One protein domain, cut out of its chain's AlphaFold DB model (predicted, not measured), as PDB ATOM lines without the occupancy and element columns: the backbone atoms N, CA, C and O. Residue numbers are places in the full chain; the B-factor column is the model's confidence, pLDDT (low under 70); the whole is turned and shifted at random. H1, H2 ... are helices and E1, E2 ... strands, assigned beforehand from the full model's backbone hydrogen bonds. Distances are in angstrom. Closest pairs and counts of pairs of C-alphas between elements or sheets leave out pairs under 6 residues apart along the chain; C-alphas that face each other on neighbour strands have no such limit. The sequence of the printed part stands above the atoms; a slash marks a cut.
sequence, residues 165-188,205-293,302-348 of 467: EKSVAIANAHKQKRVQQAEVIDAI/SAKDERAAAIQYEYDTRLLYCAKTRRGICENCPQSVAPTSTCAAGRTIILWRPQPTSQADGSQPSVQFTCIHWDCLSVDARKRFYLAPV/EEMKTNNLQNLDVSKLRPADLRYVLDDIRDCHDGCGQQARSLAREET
ATOM      1  N   GLU A 165     173.949 154.634 198.894       70.00
ATOM      2  CA  GLU A 165     173.776 153.604 197.862       70.00
ATOM      3  C   GLU A 165     173.043 152.366 198.391       70.00
ATOM      4  O   GLU A 165     172.082 151.921 197.765       70.00
ATOM      5  N   LYS A 166     173.397 151.869 199.585       70.75
ATOM      6  CA  LYS A 166     172.660 150.775 200.245       70.75
ATOM      7  C   LYS A 166     171.205 151.152 200.522       70.75
ATOM      8  O   LYS A 166     170.314 150.354 200.259       70.75
ATOM      9  N   SER A 167     170.942 152.369 201.001       55.50
ATOM     10  CA  SER A 167     169.570 152.825 201.264       55.50
ATOM     11  C   SER A 167     168.728 152.957 199.987       55.50
ATOM     12  O   SER A 167     167.562 152.570 199.980       55.50
ATOM     13  N   VAL A 168     169.329 153.419 198.884       66.69
ATOM     14  CA  VAL A 168     168.678 153.500 197.568       66.69
ATOM     15  C   VAL A 168     168.433 152.102 196.995       66.69
ATOM     16  O   VAL A 168     167.352 151.845 196.471       66.69
ATOM     17  N   ALA A 169     169.381 151.175 197.147       72.00
ATOM     18  CA  ALA A 169     169.227 149.784 196.723       72.00
ATOM     19  C   ALA A 169     168.098 149.069 197.485       72.00
ATOM     20  O   ALA A 169     167.252 148.434 196.860       72.00
ATOM     21  N   ILE A 170     168.023 149.236 198.811       69.62
ATOM     22  CA  ILE A 170     166.943 148.676 199.643       69.62
ATOM     23  C   ILE A 170     165.586 149.274 199.246       69.62
ATOM     24  O   ILE A 170     164.611 148.539 199.080       69.62
ATOM     25  N   ALA A 171     165.517 150.590 199.028       64.31
ATOM     26  CA  ALA A 171     164.292 151.250 198.577       64.31
ATOM     27  C   ALA A 171     163.836 150.750 197.194       64.31
ATOM     28  O   ALA A 171     162.645 150.514 196.981       64.31
ATOM     29  N   ASN A 172     164.773 150.537 196.266       68.50
ATOM     30  CA  ASN A 172     164.484 150.009 194.933       68.50
ATOM     31  C   ASN A 172     164.045 148.537 194.971       68.50
ATOM     32  O   ASN A 172     163.076 148.190 194.296       68.50
ATOM     33  N   ALA A 173     164.678 147.698 195.794       72.75
ATOM     34  CA  ALA A 173     164.275 146.304 195.988       72.75
ATOM     35  C   ALA A 173     162.861 146.201 196.585       72.75
ATOM     36  O   ALA A 173     162.026 145.434 196.106       72.75
ATOM     37  N   HIS A 174     162.544 147.042 197.573       53.94
ATOM     38  CA  HIS A 174     161.200 147.127 198.144       53.94
ATOM     39  C   HIS A 174     160.161 147.586 197.107       53.94
ATOM     40  O   HIS A 174     159.063 147.035 197.024       53.94
ATOM     41  N   LYS A 175     160.521 148.556 196.256       66.62
ATOM     42  CA  LYS A 175     159.675 149.015 195.149       66.62
ATOM     43  C   LYS A 175     159.413 147.901 194.129       66.62
ATOM     44  O   LYS A 175     158.273 147.737 193.711       66.62
ATOM     45  N   GLN A 176     160.428 147.117 193.763       69.00
ATOM     46  CA  GLN A 176     160.279 145.976 192.851       69.00
ATOM     47  C   GLN A 176     159.397 144.873 193.444       69.00
ATOM     48  O   GLN A 176     158.485 144.406 192.765       69.00
ATOM     49  N   LYS A 177     159.581 144.530 194.726       69.88
ATOM     50  CA  LYS A 177     158.729 143.555 195.430       69.88
ATOM     51  C   LYS A 177     157.255 143.976 195.421       69.88
ATOM     52  O   LYS A 177     156.380 143.152 195.169       69.88
ATOM     53  N   ARG A 178     156.971 145.271 195.609       52.91
ATOM     54  CA  ARG A 178     155.606 145.820 195.511       52.91
ATOM     55  C   ARG A 178     155.010 145.716 194.108       52.91
ATOM     56  O   ARG A 178     153.829 145.395 193.978       52.91
ATOM     57  N   VAL A 179     155.809 145.974 193.072       63.62
ATOM     58  CA  VAL A 179     155.375 145.854 191.669       63.62
ATOM     59  C   VAL A 179     155.037 144.402 191.328       63.62
ATOM     60  O   VAL A 179     153.938 144.163 190.836       63.62
ATOM     61  N   GLN A 180     155.904 143.450 191.682       62.00
ATOM     62  CA  GLN A 180     155.678 142.014 191.462       62.00
ATOM     63  C   GLN A 180     154.442 141.503 192.212       62.00
ATOM     64  O   GLN A 180     153.607 140.806 191.648       62.00
ATOM     65  N   GLN A 181     154.260 141.911 193.472       52.06
ATOM     66  CA  GLN A 181     153.040 141.587 194.214       52.06
ATOM     67  C   GLN A 181     151.785 142.162 193.548       52.06
ATOM     68  O   GLN A 181     150.737 141.533 193.591       52.06
ATOM     69  N   ALA A 182     151.857 143.357 192.950       53.72
ATOM     70  CA  ALA A 182     150.706 143.929 192.251       53.72
ATOM     71  C   ALA A 182     150.301 143.091 191.027       53.72
ATOM     72  O   ALA A 182     149.111 142.891 190.816       53.72
ATOM     73  N   GLU A 183     151.275 142.571 190.280       63.09
ATOM     74  CA  GLU A 183     151.044 141.711 189.111       63.09
ATOM     75  C   GLU A 183     150.425 140.362 189.501       63.09
ATOM     76  O   GLU A 183     149.480 139.912 188.859       63.09
ATOM     77  N   VAL A 184     150.888 139.753 190.599       57.72
ATOM     78  CA  VAL A 184     150.294 138.515 191.140       57.72
ATOM     79  C   VAL A 184     148.845 138.744 191.585       57.72
ATOM     80  O   VAL A 184     147.987 137.904 191.338       57.72
ATOM     81  N   ILE A 185     148.549 139.893 192.200       53.34
ATOM     82  CA  ILE A 185     147.198 140.239 192.673       53.34
ATOM     83  C   ILE A 185     146.239 140.511 191.503       53.34
ATOM     84  O   ILE A 185     145.062 140.168 191.596       53.34
ATOM     85  N   ASP A 186     146.723 141.082 190.396       51.25
ATOM     86  CA  ASP A 186     145.932 141.287 189.172       51.25
ATOM     87  C   ASP A 186     145.472 139.972 188.518       51.25
ATOM     88  O   ASP A 186     144.478 139.968 187.791       51.25
ATOM     89  N   ALA A 187     146.166 138.863 188.791       53.16
ATOM     90  CA  ALA A 187     145.859 137.541 188.252       53.16
ATOM     91  C   ALA A 187     144.845 136.733 189.090       53.16
ATOM     92  O   ALA A 187     144.375 135.689 188.636       53.16
ATOM     93  N   ILE A 188     144.491 137.186 190.301       51.47
ATOM     94  CA  ILE A 188     143.550 136.474 191.180       51.47
ATOM     95  C   ILE A 188     142.113 136.715 190.691       51.47
ATOM     96  O   ILE A 188     141.579 137.819 190.817       51.47
ATOM     97  N   SER A 205     143.762 131.737 218.797       60.66
ATOM     98  CA  SER A 205     144.750 132.834 218.703       60.66
ATOM     99  C   SER A 205     145.637 132.728 217.457       60.66
ATOM    100  O   SER A 205     145.966 133.742 216.858       60.66
ATOM    101  N   ALA A 206     145.926 131.511 216.982       60.47
ATOM    102  CA  ALA A 206     146.662 131.273 215.739       60.47
ATOM    103  C   ALA A 206     145.917 131.747 214.470       60.47
ATOM    104  O   ALA A 206     146.545 132.133 213.483       60.47
ATOM    105  N   LYS A 207     144.576 131.729 214.467       63.03
ATOM    106  CA  LYS A 207     143.763 132.272 213.364       63.03
ATOM    107  C   LYS A 207     143.735 133.798 213.410       63.03
ATOM    108  O   LYS A 207     143.853 134.419 212.357       63.03
ATOM    109  N   ASP A 208     143.658 134.379 214.604       66.19
ATOM    110  CA  ASP A 208     143.702 135.832 214.804       66.19
ATOM    111  C   ASP A 208     145.083 136.408 214.462       66.19
ATOM    112  O   ASP A 208     145.182 137.411 213.755       66.19
ATOM    113  N   GLU A 209     146.159 135.726 214.862       70.06
ATOM    114  CA  GLU A 209     147.534 136.052 214.473       70.06
ATOM    115  C   GLU A 209     147.713 135.986 212.961       70.06
ATOM    116  O   GLU A 209     148.312 136.884 212.370       70.06
ATOM    117  N   ARG A 210     147.149 134.969 212.300       67.50
ATOM    118  CA  ARG A 210     147.233 134.859 210.843       67.50
ATOM    119  C   ARG A 210     146.377 135.895 210.120       67.50
ATOM    120  O   ARG A 210     146.807 136.418 209.098       67.50
ATOM    121  N   ALA A 211     145.209 136.241 210.651       65.81
ATOM    122  CA  ALA A 211     144.382 137.326 210.130       65.81
ATOM    123  C   ALA A 211     145.081 138.690 210.269       65.81
ATOM    124  O   ALA A 211     145.066 139.491 209.331       65.81
ATOM    125  N   ALA A 212     145.750 138.937 211.397       68.56
ATOM    126  CA  ALA A 212     146.582 140.119 211.600       68.56
ATOM    127  C   ALA A 212     147.814 140.118 210.678       68.56
ATOM    128  O   ALA A 212     148.136 141.147 210.083       68.56
ATOM    129  N   ALA A 213     148.458 138.961 210.489       69.12
ATOM    130  CA  ALA A 213     149.582 138.798 209.571       69.12
ATOM    131  C   ALA A 213     149.178 139.086 208.121       69.12
ATOM    132  O   ALA A 213     149.903 139.790 207.434       69.12
ATOM    133  N   ILE A 214     147.995 138.650 207.678       69.38
ATOM    134  CA  ILE A 214     147.447 138.975 206.352       69.38
ATOM    135  C   ILE A 214     147.286 140.492 206.177       69.38
ATOM    136  O   ILE A 214     147.657 141.041 205.144       69.38
ATOM    137  N   GLN A 215     146.769 141.202 207.179       68.19
ATOM    138  CA  GLN A 215     146.636 142.663 207.096       68.19
ATOM    139  C   GLN A 215     147.990 143.387 207.066       68.19
ATOM    140  O   GLN A 215     148.075 144.494 206.540       68.19
ATOM    141  N   TYR A 216     149.035 142.779 207.629       66.75
ATOM    142  CA  TYR A 216     150.402 143.299 207.595       66.75
ATOM    143  C   TYR A 216     151.147 142.929 206.300       66.75
ATOM    144  O   TYR A 216     151.944 143.710 205.789       66.75
ATOM    145  N   GLU A 217     150.895 141.736 205.764       69.12
ATOM    146  CA  GLU A 217     151.532 141.196 204.562       69.12
ATOM    147  C   GLU A 217     150.976 141.837 203.284       69.12
ATOM    148  O   GLU A 217     151.717 142.070 202.321       69.12
ATOM    149  N   TYR A 218     149.684 142.169 203.286       69.62
ATOM    150  CA  TYR A 218     148.995 142.796 202.169       69.62
ATOM    151  C   TYR A 218     148.686 144.266 202.487       69.62
ATOM    152  O   TYR A 218     147.793 144.592 203.264       69.62
ATOM    153  N   ASP A 219     149.410 145.181 201.838       72.00
ATOM    154  CA  ASP A 219     149.123 146.618 201.909       72.00
ATOM    155  C   ASP A 219     147.755 146.938 201.273       72.00
ATOM    156  O   ASP A 219     147.403 146.396 200.221       72.00
ATOM    157  N   THR A 220     147.011 147.886 201.853       84.50
ATOM    158  CA  THR A 220     145.821 148.467 201.204       84.50
ATOM    159  C   THR A 220     146.267 149.365 200.047       84.50
ATOM    160  O   THR A 220     147.181 150.175 200.212       84.50
ATOM    161  N   ARG A 221     145.662 149.229 198.859       85.69
ATOM    162  CA  ARG A 221     146.153 149.883 197.627       85.69
ATOM    163  C   ARG A 221     145.068 150.686 196.916       85.69
ATOM    164  O   ARG A 221     143.909 150.277 196.896       85.69
ATOM    165  N   LEU A 222     145.456 151.791 196.280       87.62
ATOM    166  CA  LEU A 222     144.625 152.516 195.320       87.62
ATOM    167  C   LEU A 222     145.017 152.163 193.896       87.62
ATOM    168  O   LEU A 222     146.177 152.277 193.498       87.62
ATOM    169  N   LEU A 223     144.025 151.720 193.136       86.25
ATOM    170  CA  LEU A 223     144.198 151.150 191.809       86.25
ATOM    171  C   LEU A 223     143.119 151.714 190.882       86.25
ATOM    172  O   LEU A 223     142.071 152.163 191.342       86.25
ATOM    173  N   TYR A 224     143.368 151.705 189.576       84.81
ATOM    174  CA  TYR A 224     142.306 151.963 188.608       84.81
ATOM    175  C   TYR A 224     141.471 150.704 188.430       84.81
ATOM    176  O   TYR A 224     142.010 149.593 188.437       84.81
ATOM    177  N   CYS A 225     140.165 150.862 188.236       76.12
ATOM    178  CA  CYS A 225     139.362 149.715 187.869       76.12
ATOM    179  C   CYS A 225     139.737 149.212 186.465       76.12
ATOM    180  O   CYS A 225     139.814 149.984 185.507       76.12
ATOM    181  N   ALA A 226     139.946 147.902 186.354       70.94
ATOM    182  CA  ALA A 226     140.236 147.206 185.110       70.94
ATOM    183  C   ALA A 226     139.061 146.296 184.735       70.94
ATOM    184  O   ALA A 226     138.341 145.820 185.607       70.94
ATOM    185  N   LYS A 227     138.899 145.987 183.441       62.62
ATOM    186  CA  LYS A 227     137.853 145.060 182.956       62.62
ATOM    187  C   LYS A 227     137.933 143.662 183.589       62.62
ATOM    188  O   LYS A 227     136.927 142.967 183.660       62.62
ATOM    189  N   THR A 228     139.122 143.258 184.035       61.94
ATOM    190  CA  THR A 228     139.375 141.981 184.718       61.94
ATOM    191  C   THR A 228     138.906 141.976 186.172       61.94
ATOM    192  O   THR A 228     138.686 140.912 186.739       61.94
ATOM    193  N   ARG A 229     138.722 143.152 186.783       67.06
ATOM    194  CA  ARG A 229     138.355 143.308 188.192       67.06
ATOM    195  C   ARG A 229     136.840 143.442 188.298       67.06
ATOM    196  O   ARG A 229     136.281 144.527 188.143       67.06
ATOM    197  N   ARG A 230     136.176 142.306 188.510       63.03
ATOM    198  CA  ARG A 230     134.726 142.221 188.697       63.03
ATOM    199  C   ARG A 230     134.407 142.243 190.187       63.03
ATOM    200  O   ARG A 230     134.666 141.280 190.886       63.03
ATOM    201  N   GLY A 231     133.810 143.333 190.652       68.50
ATOM    202  CA  GLY A 231     133.365 143.464 192.035       68.50
ATOM    203  C   GLY A 231     132.229 144.468 192.164       68.50
ATOM    204  O   GLY A 231     132.027 145.312 191.285       68.50
ATOM    205  N   ILE A 232     131.485 144.367 193.259       76.12
ATOM    206  CA  ILE A 232     130.479 145.349 193.673       76.12
ATOM    207  C   ILE A 232     131.115 146.195 194.773       76.12
ATOM    208  O   ILE A 232     131.858 145.674 195.605       76.12
ATOM    209  N   CYS A 233     130.880 147.505 194.741       79.38
ATOM    210  CA  CYS A 233     131.381 148.388 195.782       79.38
ATOM    211  C   CYS A 233     130.714 148.027 197.118       79.38
ATOM    212  O   CYS A 233     129.499 147.922 197.200       79.38
ATOM    213  N   GLU A 234     131.488 147.888 198.192       79.06
ATOM    214  CA  GLU A 234     130.928 147.555 199.518       79.06
ATOM    215  C   GLU A 234     129.969 148.646 200.043       79.06
ATOM    216  O   GLU A 234     129.024 148.367 200.774       79.06
ATOM    217  N   ASN A 235     130.186 149.899 199.626       76.75
ATOM    218  CA  ASN A 235     129.426 151.060 200.096       76.75
ATOM    219  C   ASN A 235     128.280 151.481 199.166       76.75
ATOM    220  O   ASN A 235     127.429 152.268 199.577       76.75
ATOM    221  N   CYS A 236     128.276 151.055 197.902       73.62
ATOM    222  CA  CYS A 236     127.193 151.377 196.977       73.62
ATOM    223  C   CYS A 236     126.865 150.163 196.107       73.62
ATOM    224  O   CYS A 236     127.775 149.445 195.712       73.62
ATOM    225  N   PRO A 237     125.600 149.952 195.712       71.38
ATOM    226  CA  PRO A 237     125.206 148.778 194.926       71.38
ATOM    227  C   PRO A 237     125.758 148.785 193.485       71.38
ATOM    228  O   PRO A 237     125.407 147.931 192.678       71.38
ATOM    229  N   GLN A 238     126.599 149.761 193.130       72.38
ATOM    230  CA  GLN A 238     127.155 149.897 191.791       72.38
ATOM    231  C   GLN A 238     128.357 148.973 191.596       72.38
ATOM    232  O   GLN A 238     129.202 148.802 192.483       72.38
ATOM    233  N   SER A 239     128.447 148.412 190.388       73.56
ATOM    234  CA  SER A 239     129.630 147.679 189.959       73.56
ATOM    235  C   SER A 239     130.842 148.597 189.967       73.56
ATOM    236  O   SER A 239     130.773 149.754 189.556       73.56
ATOM    237  N   VAL A 240     131.960 148.044 190.419       72.31
ATOM    238  CA  VAL A 240     133.253 148.708 190.371       72.31
ATOM    239  C   VAL A 240     133.809 148.692 188.947       72.31
ATOM    240  O   VAL A 240     134.585 149.576 188.586       72.31
ATOM    241  N   ALA A 241     133.399 147.715 188.125       65.88
ATOM    242  CA  ALA A 241     133.873 147.526 186.761       65.88
ATOM    243  C   ALA A 241     133.564 148.751 185.875       65.88
ATOM    244  O   ALA A 241     132.483 149.334 185.980       65.88
ATOM    245  N   PRO A 242     134.481 149.143 184.970       62.16
ATOM    246  CA  PRO A 242     134.216 150.243 184.052       62.16
ATOM    247  C   PRO A 242     133.036 149.882 183.141       62.16
ATOM    248  O   PRO A 242     133.108 148.916 182.379       62.16
ATOM    249  N   THR A 243     131.950 150.655 183.210       56.88
ATOM    250  CA  THR A 243     130.827 150.535 182.274       56.88
ATOM    251  C   THR A 243     131.276 150.946 180.872       56.88
ATOM    252  O   THR A 243     132.106 151.842 180.712       56.88
ATOM    253  N   SER A 244     130.724 150.306 179.838       53.41
ATOM    254  CA  SER A 244     131.043 150.583 178.425       53.41
ATOM    255  C   SER A 244     130.809 152.045 178.015       53.41
ATOM    256  O   SER A 244     131.427 152.518 177.066       53.41
ATOM    257  N   THR A 245     129.964 152.767 178.754       48.56
ATOM    258  CA  THR A 245     129.626 154.184 178.559       48.56
ATOM    259  C   THR A 245     130.548 155.156 179.304       48.56
ATOM    260  O   THR A 245     130.619 156.333 178.950       48.56
ATOM    261  N   CYS A 246     131.306 154.693 180.301       48.22
ATOM    262  CA  CYS A 246     132.327 155.494 180.967       48.22
ATOM    263  C   CYS A 246     133.605 155.463 180.125       48.22
ATOM    264  O   CYS A 246     134.435 154.565 180.254       48.22
ATOM    265  N   ALA A 247     133.780 156.472 179.271       42.47
ATOM    266  CA  ALA A 247     134.884 156.615 178.314       42.47
ATOM    267  C   ALA A 247     136.312 156.676 178.914       42.47
ATOM    268  O   ALA A 247     137.265 157.041 178.229       42.47
ATOM    269  N   ALA A 248     136.521 156.326 180.181       47.81
ATOM    270  CA  ALA A 248     137.849 156.247 180.756       47.81
ATOM    271  C   ALA A 248     137.867 155.252 181.919       47.81
ATOM    272  O   ALA A 248     137.232 155.492 182.941       47.81
ATOM    273  N   GLY A 249     138.662 154.183 181.807       54.34
ATOM    274  CA  GLY A 249     139.059 153.313 182.924       54.34
ATOM    275  C   GLY A 249     139.913 154.055 183.962       54.34
ATOM    276  O   GLY A 249     141.075 153.726 184.173       54.34
ATOM    277  N   ARG A 250     139.360 155.123 184.541       67.50
ATOM    278  CA  ARG A 250     139.984 156.049 185.492       67.50
ATOM    279  C   ARG A 250     139.285 156.047 186.848       67.50
ATOM    280  O   ARG A 250     139.683 156.811 187.718       67.50
ATOM    281  N   THR A 251     138.273 155.205 187.049       77.56
ATOM    282  CA  THR A 251     137.645 155.040 188.361       77.56
ATOM    283  C   THR A 251     138.689 154.528 189.349       77.56
ATOM    284  O   THR A 251     139.238 153.441 189.160       77.56
ATOM    285  N   ILE A 252     138.986 155.327 190.375       86.31
ATOM    286  CA  ILE A 252     139.942 154.978 191.427       86.31
ATOM    287  C   ILE A 252     139.216 154.140 192.473       86.31
ATOM    288  O   ILE A 252     138.162 154.529 192.986       86.31
ATOM    289  N   ILE A 253     139.793 152.992 192.796       87.88
ATOM    290  CA  ILE A 253     139.221 152.021 193.719       87.88
ATOM    291  C   ILE A 253     140.212 151.750 194.843       87.88
ATOM    292  O   ILE A 253     141.414 151.597 194.616       87.88
ATOM    293  N   LEU A 254     139.694 151.701 196.063       88.81
ATOM    294  CA  LEU A 254     140.390 151.180 197.221       88.81
ATOM    295  C   LEU A 254     140.252 149.663 197.212       88.81
ATOM    296  O   LEU A 254     139.145 149.132 197.276       88.81
ATOM    297  N   TRP A 255     141.390 148.991 197.131       85.56
ATOM    298  CA  TRP A 255     141.507 147.547 197.190       85.56
ATOM    299  C   TRP A 255     142.069 147.170 198.555       85.56
ATOM    300  O   TRP A 255     143.236 147.446 198.857       85.56
ATOM    301  N   ARG A 256     141.221 146.579 199.395       84.50
ATOM    302  CA  ARG A 256     141.537 146.292 200.793       84.50
ATOM    303  C   ARG A 256     141.539 144.784 201.048       84.50
ATOM    304  O   ARG A 256     140.547 144.135 200.724       84.50
ATOM    305  N   PRO A 257     142.601 144.222 201.648       80.62
ATOM    306  CA  PRO A 257     142.576 142.843 202.111       80.62
ATOM    307  C   PRO A 257     141.646 142.713 203.319       80.62
ATOM    308  O   PRO A 257     141.729 143.480 204.281       80.62
ATOM    309  N   GLN A 258     140.775 141.720 203.257       75.31
ATOM    310  CA  GLN A 258     139.919 141.257 204.331       75.31
ATOM    311  C   GLN A 258     140.253 139.785 204.601       75.31
ATOM    312  O   GLN A 258     140.252 138.974 203.671       75.31
ATOM    313  N   PRO A 259     140.566 139.418 205.852       70.19
ATOM    314  CA  PRO A 259     140.701 138.015 206.205       70.19
ATOM    315  C   PRO A 259     139.328 137.341 206.090       70.19
ATOM    316  O   PRO A 259     138.345 137.824 206.652       70.19
ATOM    317  N   THR A 260     139.243 136.224 205.371       69.12
ATOM    318  CA  THR A 260     138.029 135.400 205.357       69.12
ATOM    319  C   THR A 260     138.027 134.499 206.584       69.12
ATOM    320  O   THR A 260     138.982 133.741 206.784       69.12
ATOM    321  N   SER A 261     136.950 134.500 207.362       58.84
ATOM    322  CA  SER A 261     136.690 133.391 208.278       58.84
ATOM    323  C   SER A 261     136.067 132.254 207.478       58.84
ATOM    324  O   SER A 261     134.990 132.404 206.903       58.84
ATOM    325  N   GLN A 262     136.739 131.114 207.422       57.19
ATOM    326  CA  GLN A 262     136.111 129.906 206.907       57.19
ATOM    327  C   GLN A 262     135.310 129.241 208.024       57.19
ATOM    328  O   GLN A 262     135.812 129.077 209.139       57.19
ATOM    329  N   ALA A 263     134.072 128.864 207.702       48.50
ATOM    330  CA  ALA A 263     133.400 127.788 208.411       48.50
ATOM    331  C   ALA A 263     134.237 126.508 208.227       48.50
ATOM    332  O   ALA A 263     134.742 126.253 207.135       48.50
ATOM    333  N   ASP A 264     134.418 125.771 209.320       46.59
ATOM    334  CA  ASP A 264     135.045 124.451 209.422       46.59
ATOM    335  C   ASP A 264     136.506 124.306 208.942       46.59
ATOM    336  O   ASP A 264     136.834 124.255 207.756       46.59
ATOM    337  N   GLY A 265     137.416 124.182 209.920       54.56
ATOM    338  CA  GLY A 265     138.731 123.522 209.794       54.56
ATOM    339  C   GLY A 265     139.807 124.158 208.898       54.56
ATOM    340  O   GLY A 265     140.977 123.801 209.010       54.56
ATOM    341  N   SER A 266     139.455 125.113 208.046       61.06
ATOM    342  CA  SER A 266     140.346 125.679 207.030       61.06
ATOM    343  C   SER A 266     141.183 126.865 207.548       61.06
ATOM    344  O   SER A 266     140.769 127.578 208.468       61.06
ATOM    345  N   GLN A 267     142.365 127.105 206.961       60.97
ATOM    346  CA  GLN A 267     143.200 128.273 207.290       60.97
ATOM    347  C   GLN A 267     142.641 129.564 206.670       60.97
ATOM    348  O   GLN A 267     142.288 129.548 205.496       60.97
ATOM    349  N   PRO A 268     142.637 130.699 207.399       62.94
ATOM    350  CA  PRO A 268     142.089 131.956 206.891       62.94
ATOM    351  C   PRO A 268     142.756 132.363 205.567       62.94
ATOM    352  O   PRO A 268     143.982 132.467 205.485       62.94
ATOM    353  N   SER A 269     141.934 132.586 204.540       67.38
ATOM    354  CA  SER A 269     142.351 133.075 203.222       67.38
ATOM    355  C   SER A 269     142.191 134.597 203.104       67.38
ATOM    356  O   SER A 269     141.560 135.235 203.951       67.38
ATOM    357  N   VAL A 270     142.791 135.197 202.072       70.75
ATOM    358  CA  VAL A 270     142.698 136.643 201.811       70.75
ATOM    359  C   VAL A 270     141.629 136.893 200.758       70.75
ATOM    360  O   VAL A 270     141.792 136.500 199.605       70.75
ATOM    361  N   GLN A 271     140.559 137.584 201.135       76.00
ATOM    362  CA  GLN A 271     139.611 138.164 200.191       76.00
ATOM    363  C   GLN A 271     139.916 139.644 200.041       76.00
ATOM    364  O   GLN A 271     140.403 140.293 200.960       76.00
ATOM    365  N   PHE A 272     139.635 140.202 198.873       75.81
ATOM    366  CA  PHE A 272     139.834 141.620 198.642       75.81
ATOM    367  C   PHE A 272     138.499 142.300 198.413       75.81
ATOM    368  O   PHE A 272     137.762 141.927 197.501       75.81
ATOM    369  N   THR A 273     138.200 143.309 199.227       80.88
ATOM    370  CA  THR A 273     137.049 144.173 198.986       80.88
ATOM    371  C   THR A 273     137.465 145.365 198.143       80.88
ATOM    372  O   THR A 273     138.575 145.899 198.258       80.88
ATOM    373  N   CYS A 274     136.567 145.746 197.240       82.62
ATOM    374  CA  CYS A 274     136.745 146.871 196.341       82.62
ATOM    375  C   CYS A 274     135.739 147.955 196.724       82.62
ATOM    376  O   CYS A 274     134.542 147.694 196.817       82.62
ATOM    377  N   ILE A 275     136.215 149.177 196.940       85.12
ATOM    378  CA  ILE A 275     135.373 150.325 197.288       85.12
ATOM    379  C   ILE A 275     135.756 151.478 196.368       85.12
ATOM    380  O   ILE A 275     136.940 151.771 196.217       85.12
ATOM    381  N   HIS A 276     134.790 152.167 195.760       85.25
ATOM    382  CA  HIS A 276     135.095 153.400 195.032       85.25
ATOM    383  C   HIS A 276     135.748 154.410 195.970       85.25
ATOM    384  O   HIS A 276     135.255 154.624 197.081       85.25
ATOM    385  N   TRP A 277     136.809 155.080 195.513       87.38
ATOM    386  CA  TRP A 277     137.440 156.141 196.296       87.38
ATOM    387  C   TRP A 277     136.390 157.139 196.792       87.38
ATOM    388  O   TRP A 277     136.304 157.405 197.992       87.38
ATOM    389  N   ASP A 278     135.490 157.558 195.899       81.81
ATOM    390  CA  ASP A 278     134.404 158.505 196.160       81.81
ATOM    391  C   ASP A 278     133.343 158.025 197.157       81.81
ATOM    392  O   ASP A 278     132.698 158.853 197.808       81.81
ATOM    393  N   CYS A 279     133.200 156.713 197.337       80.06
ATOM    394  CA  CYS A 279     132.270 156.121 198.297       80.06
ATOM    395  C   CYS A 279     132.851 156.014 199.713       80.06
ATOM    396  O   CYS A 279     132.101 155.753 200.653       80.06
ATOM    397  N   LEU A 280     134.158 156.227 199.902       82.25
ATOM    398  CA  LEU A 280     134.759 156.232 201.235       82.25
ATOM    399  C   LEU A 280     134.280 157.427 202.064       82.25
ATOM    400  O   LEU A 280     134.299 158.577 201.608       82.25
ATOM    401  N   SER A 281     133.934 157.163 203.325       78.62
ATOM    402  CA  SER A 281     133.587 158.212 204.283       78.62
ATOM    403  C   SER A 281     134.779 159.131 204.566       78.62
ATOM    404  O   SER A 281     135.943 158.762 204.387       78.62
ATOM    405  N   VAL A 282     134.489 160.349 205.024       75.06
ATOM    406  CA  VAL A 282     135.517 161.318 205.431       75.06
ATOM    407  C   VAL A 282     136.424 160.710 206.503       75.06
ATOM    408  O   VAL A 282     137.645 160.753 206.372       75.06
ATOM    409  N   ASP A 283     135.843 160.053 207.507       74.75
ATOM    410  CA  ASP A 283     136.609 159.435 208.592       74.75
ATOM    411  C   ASP A 283     137.444 158.239 208.138       74.75
ATOM    412  O   ASP A 283     138.530 158.026 208.672       74.75
ATOM    413  N   ALA A 284     136.995 157.486 207.129       80.69
ATOM    414  CA  ALA A 284     137.814 156.436 206.530       80.69
ATOM    415  C   ALA A 284     139.051 157.024 205.833       80.69
ATOM    416  O   ALA A 284     140.150 156.510 206.022       80.69
ATOM    417  N   ARG A 285     138.902 158.132 205.092       84.00
ATOM    418  CA  ARG A 285     140.029 158.782 204.396       84.00
ATOM    419  C   ARG A 285     141.031 159.416 205.364       84.00
ATOM    420  O   ARG A 285     142.233 159.309 205.140       84.00
ATOM    421  N   LYS A 286     140.561 159.986 206.483       80.62
ATOM    422  CA  LYS A 286     141.422 160.541 207.549       80.62
ATOM    423  C   LYS A 286     142.425 159.524 208.105       80.62
ATOM    424  O   LYS A 286     143.533 159.907 208.461       80.62
ATOM    425  N   ARG A 287     142.053 158.239 208.175       81.56
ATOM    426  CA  ARG A 287     142.897 157.169 208.746       81.56
ATOM    427  C   ARG A 287     144.179 156.922 207.958       81.56
ATOM    428  O   ARG A 287     145.137 156.416 208.526       81.56
ATOM    429  N   PHE A 288     144.213 157.286 206.677       84.56
ATOM    430  CA  PHE A 288     145.409 157.134 205.851       84.56
ATOM    431  C   PHE A 288     146.445 158.230 206.090       84.56
ATOM    432  O   PHE A 288     147.500 158.200 205.465       84.56
ATOM    433  N   TYR A 289     146.171 159.197 206.968       81.81
ATOM    434  CA  TYR A 289     147.081 160.296 207.235       81.81
ATOM    435  C   TYR A 289     147.724 160.219 208.613       81.81
ATOM    436  O   TYR A 289     147.050 160.316 209.639       81.81
ATOM    437  N   LEU A 290     149.056 160.168 208.636       70.88
ATOM    438  CA  LEU A 290     149.818 160.432 209.851       70.88
ATOM    439  C   LEU A 290     149.852 161.941 210.072       70.88
ATOM    440  O   LEU A 290     150.638 162.656 209.444       70.88
ATOM    441  N   ALA A 291     149.002 162.437 210.972       63.75
ATOM    442  CA  ALA A 291     149.073 163.819 211.422       63.75
ATOM    443  C   ALA A 291     150.507 164.107 211.909       63.75
ATOM    444  O   ALA A 291     150.965 163.470 212.862       63.75
ATOM    445  N   PRO A 292     151.265 165.035 211.296       56.50
ATOM    446  CA  PRO A 292     152.606 165.292 211.774       56.50
ATOM    447  C   PRO A 292     152.538 165.929 213.152       56.50
ATOM    448  O   PRO A 292     151.839 166.914 213.388       56.50
ATOM    449  N   VAL A 293     153.355 165.374 214.039       51.59
ATOM    450  CA  VAL A 293     153.469 165.672 215.472       51.59
ATOM    451  C   VAL A 293     153.780 167.153 215.771       51.59
ATOM    452  O   VAL A 293     153.689 167.599 216.910       51.59
ATOM    453  N   GLU A 302     151.267 173.895 202.061       63.78
ATOM    454  CA  GLU A 302     152.223 172.782 201.944       63.78
ATOM    455  C   GLU A 302     151.537 171.543 201.336       63.78
ATOM    456  O   GLU A 302     150.569 171.009 201.886       63.78
ATOM    457  N   GLU A 303     152.024 171.100 200.173       68.44
ATOM    458  CA  GLU A 303     151.513 169.911 199.484       68.44
ATOM    459  C   GLU A 303     151.722 168.655 200.341       68.44
ATOM    460  O   GLU A 303     152.809 168.399 200.875       68.44
ATOM    461  N   MET A 304     150.669 167.843 200.463       76.19
ATOM    462  CA  MET A 304     150.759 166.567 201.157       76.19
ATOM    463  C   MET A 304     151.635 165.608 200.343       76.19
ATOM    464  O   MET A 304     151.399 165.384 199.162       76.19
ATOM    465  N   LYS A 305     152.663 165.034 200.977       81.56
ATOM    466  CA  LYS A 305     153.575 164.070 200.344       81.56
ATOM    467  C   LYS A 305     153.120 162.638 200.602       81.56
ATOM    468  O   LYS A 305     152.574 162.347 201.664       81.56
ATOM    469  N   THR A 306     153.455 161.726 199.689       82.12
ATOM    470  CA  THR A 306     153.186 160.279 199.815       82.12
ATOM    471  C   THR A 306     153.778 159.663 201.082       82.12
ATOM    472  O   THR A 306     153.203 158.738 201.632       82.12
ATOM    473  N   ASN A 307     154.890 160.201 201.591       79.94
ATOM    474  CA  ASN A 307     155.526 159.726 202.827       79.94
ATOM    475  C   ASN A 307     154.687 159.992 204.089       79.94
ATOM    476  O   ASN A 307     154.989 159.441 205.142       79.94
ATOM    477  N   ASN A 308     153.669 160.852 203.998       79.81
ATOM    478  CA  ASN A 308     152.743 161.120 205.096       79.81
ATOM    479  C   ASN A 308     151.568 160.126 205.119       79.81
ATOM    480  O   ASN A 308     150.725 160.208 206.015       79.81
ATOM    481  N   LEU A 309     151.477 159.239 204.121       82.56
ATOM    482  CA  LEU A 309     150.446 158.215 204.053       82.56
ATOM    483  C   LEU A 309     150.801 157.025 204.944       82.56
ATOM    484  O   LEU A 309     151.941 156.561 204.954       82.56
ATOM    485  N   GLN A 310     149.800 156.504 205.646       82.00
ATOM    486  CA  GLN A 310     149.894 155.287 206.441       82.00
ATOM    487  C   GLN A 310     149.117 154.163 205.771       82.00
ATOM    488  O   GLN A 310     147.943 154.335 205.451       82.00
ATOM    489  N   ASN A 311     149.769 153.010 205.601       78.25
ATOM    490  CA  ASN A 311     149.152 151.767 205.130       78.25
ATOM    491  C   ASN A 311     148.353 151.919 203.818       78.25
ATOM    492  O   ASN A 311     147.384 151.195 203.605       78.25
ATOM    493  N   LEU A 312     148.737 152.871 202.959       86.25
ATOM    494  CA  LEU A 312     148.099 153.136 201.672       86.25
ATOM    495  C   LEU A 312     149.152 153.177 200.566       86.25
ATOM    496  O   LEU A 312     149.982 154.087 200.515       86.25
ATOM    497  N   ASP A 313     149.104 152.204 199.660       85.62
ATOM    498  CA  ASP A 313     149.915 152.212 198.450       85.62
ATOM    499  C   ASP A 313     149.197 152.959 197.322       85.62
ATOM    500  O   ASP A 313     148.092 152.608 196.912       85.62
ATOM    501  N   VAL A 314     149.860 153.987 196.802       87.12
ATOM    502  CA  VAL A 314     149.379 154.851 195.713       87.12
ATOM    503  C   VAL A 314     150.268 154.765 194.470       87.12
ATOM    504  O   VAL A 314     150.134 155.561 193.543       87.12
ATOM    505  N   SER A 315     151.196 153.803 194.438       85.06
ATOM    506  CA  SER A 315     152.252 153.686 193.423       85.06
ATOM    507  C   SER A 315     151.755 153.501 191.986       85.06
ATOM    508  O   SER A 315     152.477 153.834 191.046       85.06
ATOM    509  N   LYS A 316     150.538 152.984 191.802       83.44
ATOM    510  CA  LYS A 316     149.933 152.710 190.490       83.44
ATOM    511  C   LYS A 316     149.086 153.872 189.953       83.44
ATOM    512  O   LYS A 316     148.608 153.791 188.822       83.44
ATOM    513  N   LEU A 317     148.903 154.945 190.727       84.88
ATOM    514  CA  LEU A 317     148.154 156.126 190.298       84.88
ATOM    515  C   LEU A 317     149.015 157.064 189.446       84.88
ATOM    516  O   LEU A 317     150.213 157.240 189.674       84.88
ATOM    517  N   ARG A 318     148.383 157.723 188.473       86.38
ATOM    518  CA  ARG A 318     149.003 158.805 187.701       86.38
ATOM    519  C   ARG A 318     149.245 160.021 188.603       86.38
ATOM    520  O   ARG A 318     148.463 160.254 189.521       86.38
ATOM    521  N   PRO A 319     150.245 160.870 188.307       85.12
ATOM    522  CA  PRO A 319     150.560 162.032 189.141       85.12
ATOM    523  C   PRO A 319     149.388 162.997 189.385       85.12
ATOM    524  O   PRO A 319     149.297 163.568 190.466       85.12
ATOM    525  N   ALA A 320     148.495 163.183 188.406       83.69
ATOM    526  CA  ALA A 320     147.317 164.043 188.559       83.69
ATOM    527  C   ALA A 320     146.308 163.461 189.564       83.69
ATOM    528  O   ALA A 320     145.886 164.151 190.488       83.69
ATOM    529  N   ASP A 321     145.999 162.172 189.427       85.94
ATOM    530  CA  ASP A 321     145.060 161.457 190.297       85.94
ATOM    531  C   ASP A 321     145.639 161.248 191.702       85.94
ATOM    532  O   ASP A 321     144.932 161.331 192.702       85.94
ATOM    533  N   LEU A 322     146.957 161.058 191.791       88.00
ATOM    534  CA  LEU A 322     147.685 161.033 193.050       88.00
ATOM    535  C   LEU A 322     147.535 162.356 193.812       88.00
ATOM    536  O   LEU A 322     147.265 162.333 195.009       88.00
ATOM    537  N   ARG A 323     147.695 163.506 193.138       86.00
ATOM    538  CA  ARG A 323     147.482 164.822 193.767       86.00
ATOM    539  C   ARG A 323     146.051 164.964 194.265       86.00
ATOM    540  O   ARG A 323     145.867 165.318 195.419       86.00
ATOM    541  N   TYR A 324     145.074 164.596 193.436       87.06
ATOM    542  CA  TYR A 324     143.662 164.598 193.813       87.06
ATOM    543  C   TYR A 324     143.398 163.790 195.096       87.06
ATOM    544  O   TYR A 324     142.796 164.307 196.031       87.06
ATOM    545  N   VAL A 325     143.910 162.559 195.181       88.69
ATOM    546  CA  VAL A 325     143.771 161.701 196.370       88.69
ATOM    547  C   VAL A 325     144.453 162.313 197.597       88.69
ATOM    548  O   VAL A 325     143.886 162.305 198.686       88.69
ATOM    549  N   LEU A 326     145.673 162.832 197.448       87.88
ATOM    550  CA  LEU A 326     146.431 163.421 198.555       87.88
ATOM    551  C   LEU A 326     145.775 164.703 199.081       87.88
ATOM    552  O   LEU A 326     145.696 164.891 200.295       87.88
ATOM    553  N   ASP A 327     145.297 165.564 198.183       84.38
ATOM    554  CA  ASP A 327     144.570 166.780 198.535       84.38
ATOM    555  C   ASP A 327     143.247 166.435 199.227       84.38
ATOM    556  O   ASP A 327     142.961 166.979 200.288       84.38
ATOM    557  N   ASP A 328     142.500 165.454 198.722       85.56
ATOM    558  CA  ASP A 328     141.249 165.017 199.338       85.56
ATOM    559  C   ASP A 328     141.453 164.398 200.736       85.56
ATOM    560  O   ASP A 328     140.699 164.704 201.662       85.56
ATOM    561  N   ILE A 329     142.499 163.588 200.951       86.75
ATOM    562  CA  ILE A 329     142.850 163.084 202.293       86.75
ATOM    563  C   ILE A 329     143.200 164.245 203.231       86.75
ATOM    564  O   ILE A 329     142.743 164.261 204.379       86.75
ATOM    565  N   ARG A 330     143.993 165.218 202.759       82.06
ATOM    566  CA  ARG A 330     144.354 166.410 203.540       82.06
ATOM    567  C   ARG A 330     143.110 167.199 203.923       82.06
ATOM    568  O   ARG A 330     142.933 167.501 205.099       82.06
ATOM    569  N   ASP A 331     142.235 167.481 202.968       78.81
ATOM    570  CA  ASP A 331     141.024 168.263 203.193       78.81
ATOM    571  C   ASP A 331     140.101 167.544 204.184       78.81
ATOM    572  O   ASP A 331     139.565 168.158 205.109       78.81
ATOM    573  N   CYS A 332     139.975 166.219 204.069       79.56
ATOM    574  CA  CYS A 332     139.265 165.394 205.045       79.56
ATOM    575  C   CYS A 332     139.868 165.505 206.446       79.56
ATOM    576  O   CYS A 332     139.119 165.612 207.416       79.56
ATOM    577  N   HIS A 333     141.194 165.490 206.569       78.12
ATOM    578  CA  HIS A 333     141.888 165.609 207.848       78.12
ATOM    579  C   HIS A 333     141.768 167.004 208.473       78.12
ATOM    580  O   HIS A 333     141.538 167.114 209.677       78.12
ATOM    581  N   ASP A 334     141.876 168.058 207.670       73.19
ATOM    582  CA  ASP A 334     141.847 169.445 208.139       73.19
ATOM    583  C   ASP A 334     140.412 169.955 208.400       73.19
ATOM    584  O   ASP A 334     140.218 171.093 208.822       73.19
ATOM    585  N   GLY A 335     139.395 169.103 208.209       64.06
ATOM    586  CA  GLY A 335     137.983 169.414 208.463       64.06
ATOM    587  C   GLY A 335     137.270 170.111 207.299       64.06
ATOM    588  O   GLY A 335     136.065 170.331 207.367       64.06
ATOM    589  N   CYS A 336     137.977 170.394 206.203       59.72
ATOM    590  CA  CYS A 336     137.421 170.986 204.981       59.72
ATOM    591  C   CYS A 336     136.732 169.957 204.062       59.72
ATOM    592  O   CYS A 336     135.975 170.329 203.166       59.72
ATOM    593  N   GLY A 337     136.956 168.656 204.278       52.97
ATOM    594  CA  GLY A 337     136.514 167.590 203.373       52.97
ATOM    595  C   GLY A 337     134.997 167.383 203.300       52.97
ATOM    596  O   GLY A 337     134.512 166.877 202.291       52.97
ATOM    597  N   GLN A 338     134.230 167.791 204.319       52.00
ATOM    598  CA  GLN A 338     132.761 167.806 204.234       52.00
ATOM    599  C   GLN A 338     132.259 168.940 203.327       52.00
ATOM    600  O   GLN A 338     131.418 168.683 202.472       52.00
ATOM    601  N   GLN A 339     132.827 170.149 203.444       47.78
ATOM    602  CA  GLN A 339     132.458 171.304 202.613       47.78
ATOM    603  C   GLN A 339     132.870 171.134 201.148       47.78
ATOM    604  O   GLN A 339     132.099 171.470 200.258       47.78
ATOM    605  N   ALA A 340     134.056 170.584 200.867       50.66
ATOM    606  CA  ALA A 340     134.517 170.390 199.490       50.66
ATOM    607  C   ALA A 340     133.651 169.379 198.717       50.66
ATOM    608  O   ALA A 340     133.378 169.576 197.535       50.66
ATOM    609  N   ARG A 341     133.169 168.317 199.380       49.22
ATOM    610  CA  ARG A 341     132.295 167.312 198.750       49.22
ATOM    611  C   ARG A 341     130.837 167.740 198.660       49.22
ATOM    612  O   ARG A 341     130.201 167.381 197.674       49.22
ATOM    613  N   SER A 342     130.309 168.471 199.647       44.78
ATOM    614  CA  SER A 342     128.961 169.044 199.541       44.78
ATOM    615  C   SER A 342     128.923 170.089 198.429       44.78
ATOM    616  O   SER A 342     128.097 169.974 197.535       44.78
ATOM    617  N   LEU A 343     129.914 170.988 198.364       45.41
ATOM    618  CA  LEU A 343     130.051 171.954 197.270       45.41
ATOM    619  C   LEU A 343     130.240 171.269 195.910       45.41
ATOM    620  O   LEU A 343     129.545 171.619 194.968       45.41
ATOM    621  N   ALA A 344     131.110 170.260 195.786       52.19
ATOM    622  CA  ALA A 344     131.324 169.578 194.505       52.19
ATOM    623  C   ALA A 344     130.110 168.757 194.025       52.19
ATOM    624  O   ALA A 344     129.955 168.550 192.823       52.19
ATOM    625  N   ARG A 345     129.254 168.276 194.939       48.88
ATOM    626  CA  ARG A 345     128.014 167.553 194.599       48.88
ATOM    627  C   ARG A 345     126.825 168.492 194.359       48.88
ATOM    628  O   ARG A 345     125.963 168.154 193.557       48.88
ATOM    629  N   GLU A 346     126.790 169.655 195.009       48.69
ATOM    630  CA  GLU A 346     125.709 170.650 194.895       48.69
ATOM    631  C   GLU A 346     125.968 171.723 193.827       48.69
ATOM    632  O   GLU A 346     125.042 172.415 193.394       48.69
ATOM    633  N   GLU A 347     127.204 171.860 193.343       47.62
ATOM    634  CA  GLU A 347     127.538 172.723 192.214       47.62
ATOM    635  C   GLU A 347     127.005 172.130 190.905       47.62
ATOM    636  O   GLU A 347     127.713 171.548 190.082       47.62
ATOM    637  N   THR A 348     125.707 172.321 190.682       57.25
ATOM    638  CA  THR A 348     125.087 172.119 189.375       57.25
ATOM    639  C   THR A 348     125.864 172.910 188.319       57.25
ATOM    640  O   THR A 348     126.372 174.004 188.587       57.25
TER     641      THR A 348
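This is residues 165 to 188, 205 to 293 and 302 to 348 of the 467 residues of an uncharacterized protein of Gloeophyllum trabeum (strain ATCC 11539 / FP-39264 / Madison 617) (UniProt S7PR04). A small, strongly twisted sheet of three strands has helix H2 packed along one face, over E2 and only just over E3, while H3, H4 and H5 form a cluster toward its other end, where H4 and H5 make a corner. The long helix H1 is apart from the other named elements, and its residues 165 to 174 stick out. The printed part has 160 residues, with five named helices and three named strands in the order H1 H2 E1 E2 E3 H3 H4 H5; the sheet runs E1 E2 E3, antiparallel, and the class is mixed, helices and strands. It is compact, with a radius of gyration of the C-alphas of 17.4 A, and spans 54 by 46 by 32 A.

H1, residues 165 to 186, touches no helix and is not on the sheet. H2, residues 205 to 217, is on the sheet formed by E1, residues 220 to 224, E2, residues 252 to 260, and E3, residues 269 to 276, at a height over the sheet of 9.3 A. H2 runs along the strands, at 19 degrees to E2 on the local plane; the closest C-alphas of H2 and E2 are those of Ala 211 and Pro 259, 5.4 A apart. The three strands are a meander, each the antiparallel neighbour of the one before. E1 and E2 form a hairpin, with N 253 and O 223 within hydrogen-bond range at 2.8 A. E2 and E3 form another hairpin, with N 258 and O 271 at 2.7 A. Residues 220 to 221 of E1 also pair with residues 312 to 313, parallel. H3, residues 282 to 286, touches H4, residues 319 to 334, through residues 329 to 333 of H4 alone; the closest C-alphas, of Lys 286 and His 333, are 5.1 A apart. H4 only grazes the sheet, with residues 321 to 325. H5, residues 337 to 346, and H4 touch only at the corner, the closest C-alphas being those of Asp 331 and Gly 337 at 4.6 A, with a steep tilt of 64 degrees, opposite ways. Every O i to N i+4 pair is within hydrogen-bond range in H1, H2, H3 and H4; in H5, 5 of 6 are.

H1 begins at C-alpha 165 (173.776, 153.604, 197.862) and is 31.7 A long. E2 is 24.1 A long, E3 23.1 A and H4 22.2 A. H5 ends at C-alpha 346 (125.709, 170.650, 194.895).

The C-alphas of Gly 265 and Thr 348 are farthest apart, 54.4 A. Residues 189 to 204 and 294 to 301 are not printed; the C-alpha gaps are 27.8 A and 15.3 A. The link from E1 to E2 is long, 27 residues. The mean pLDDT of the printed part is 70.1, with 77 residues under 70, among them residues 174 to 188 and 335 to 348.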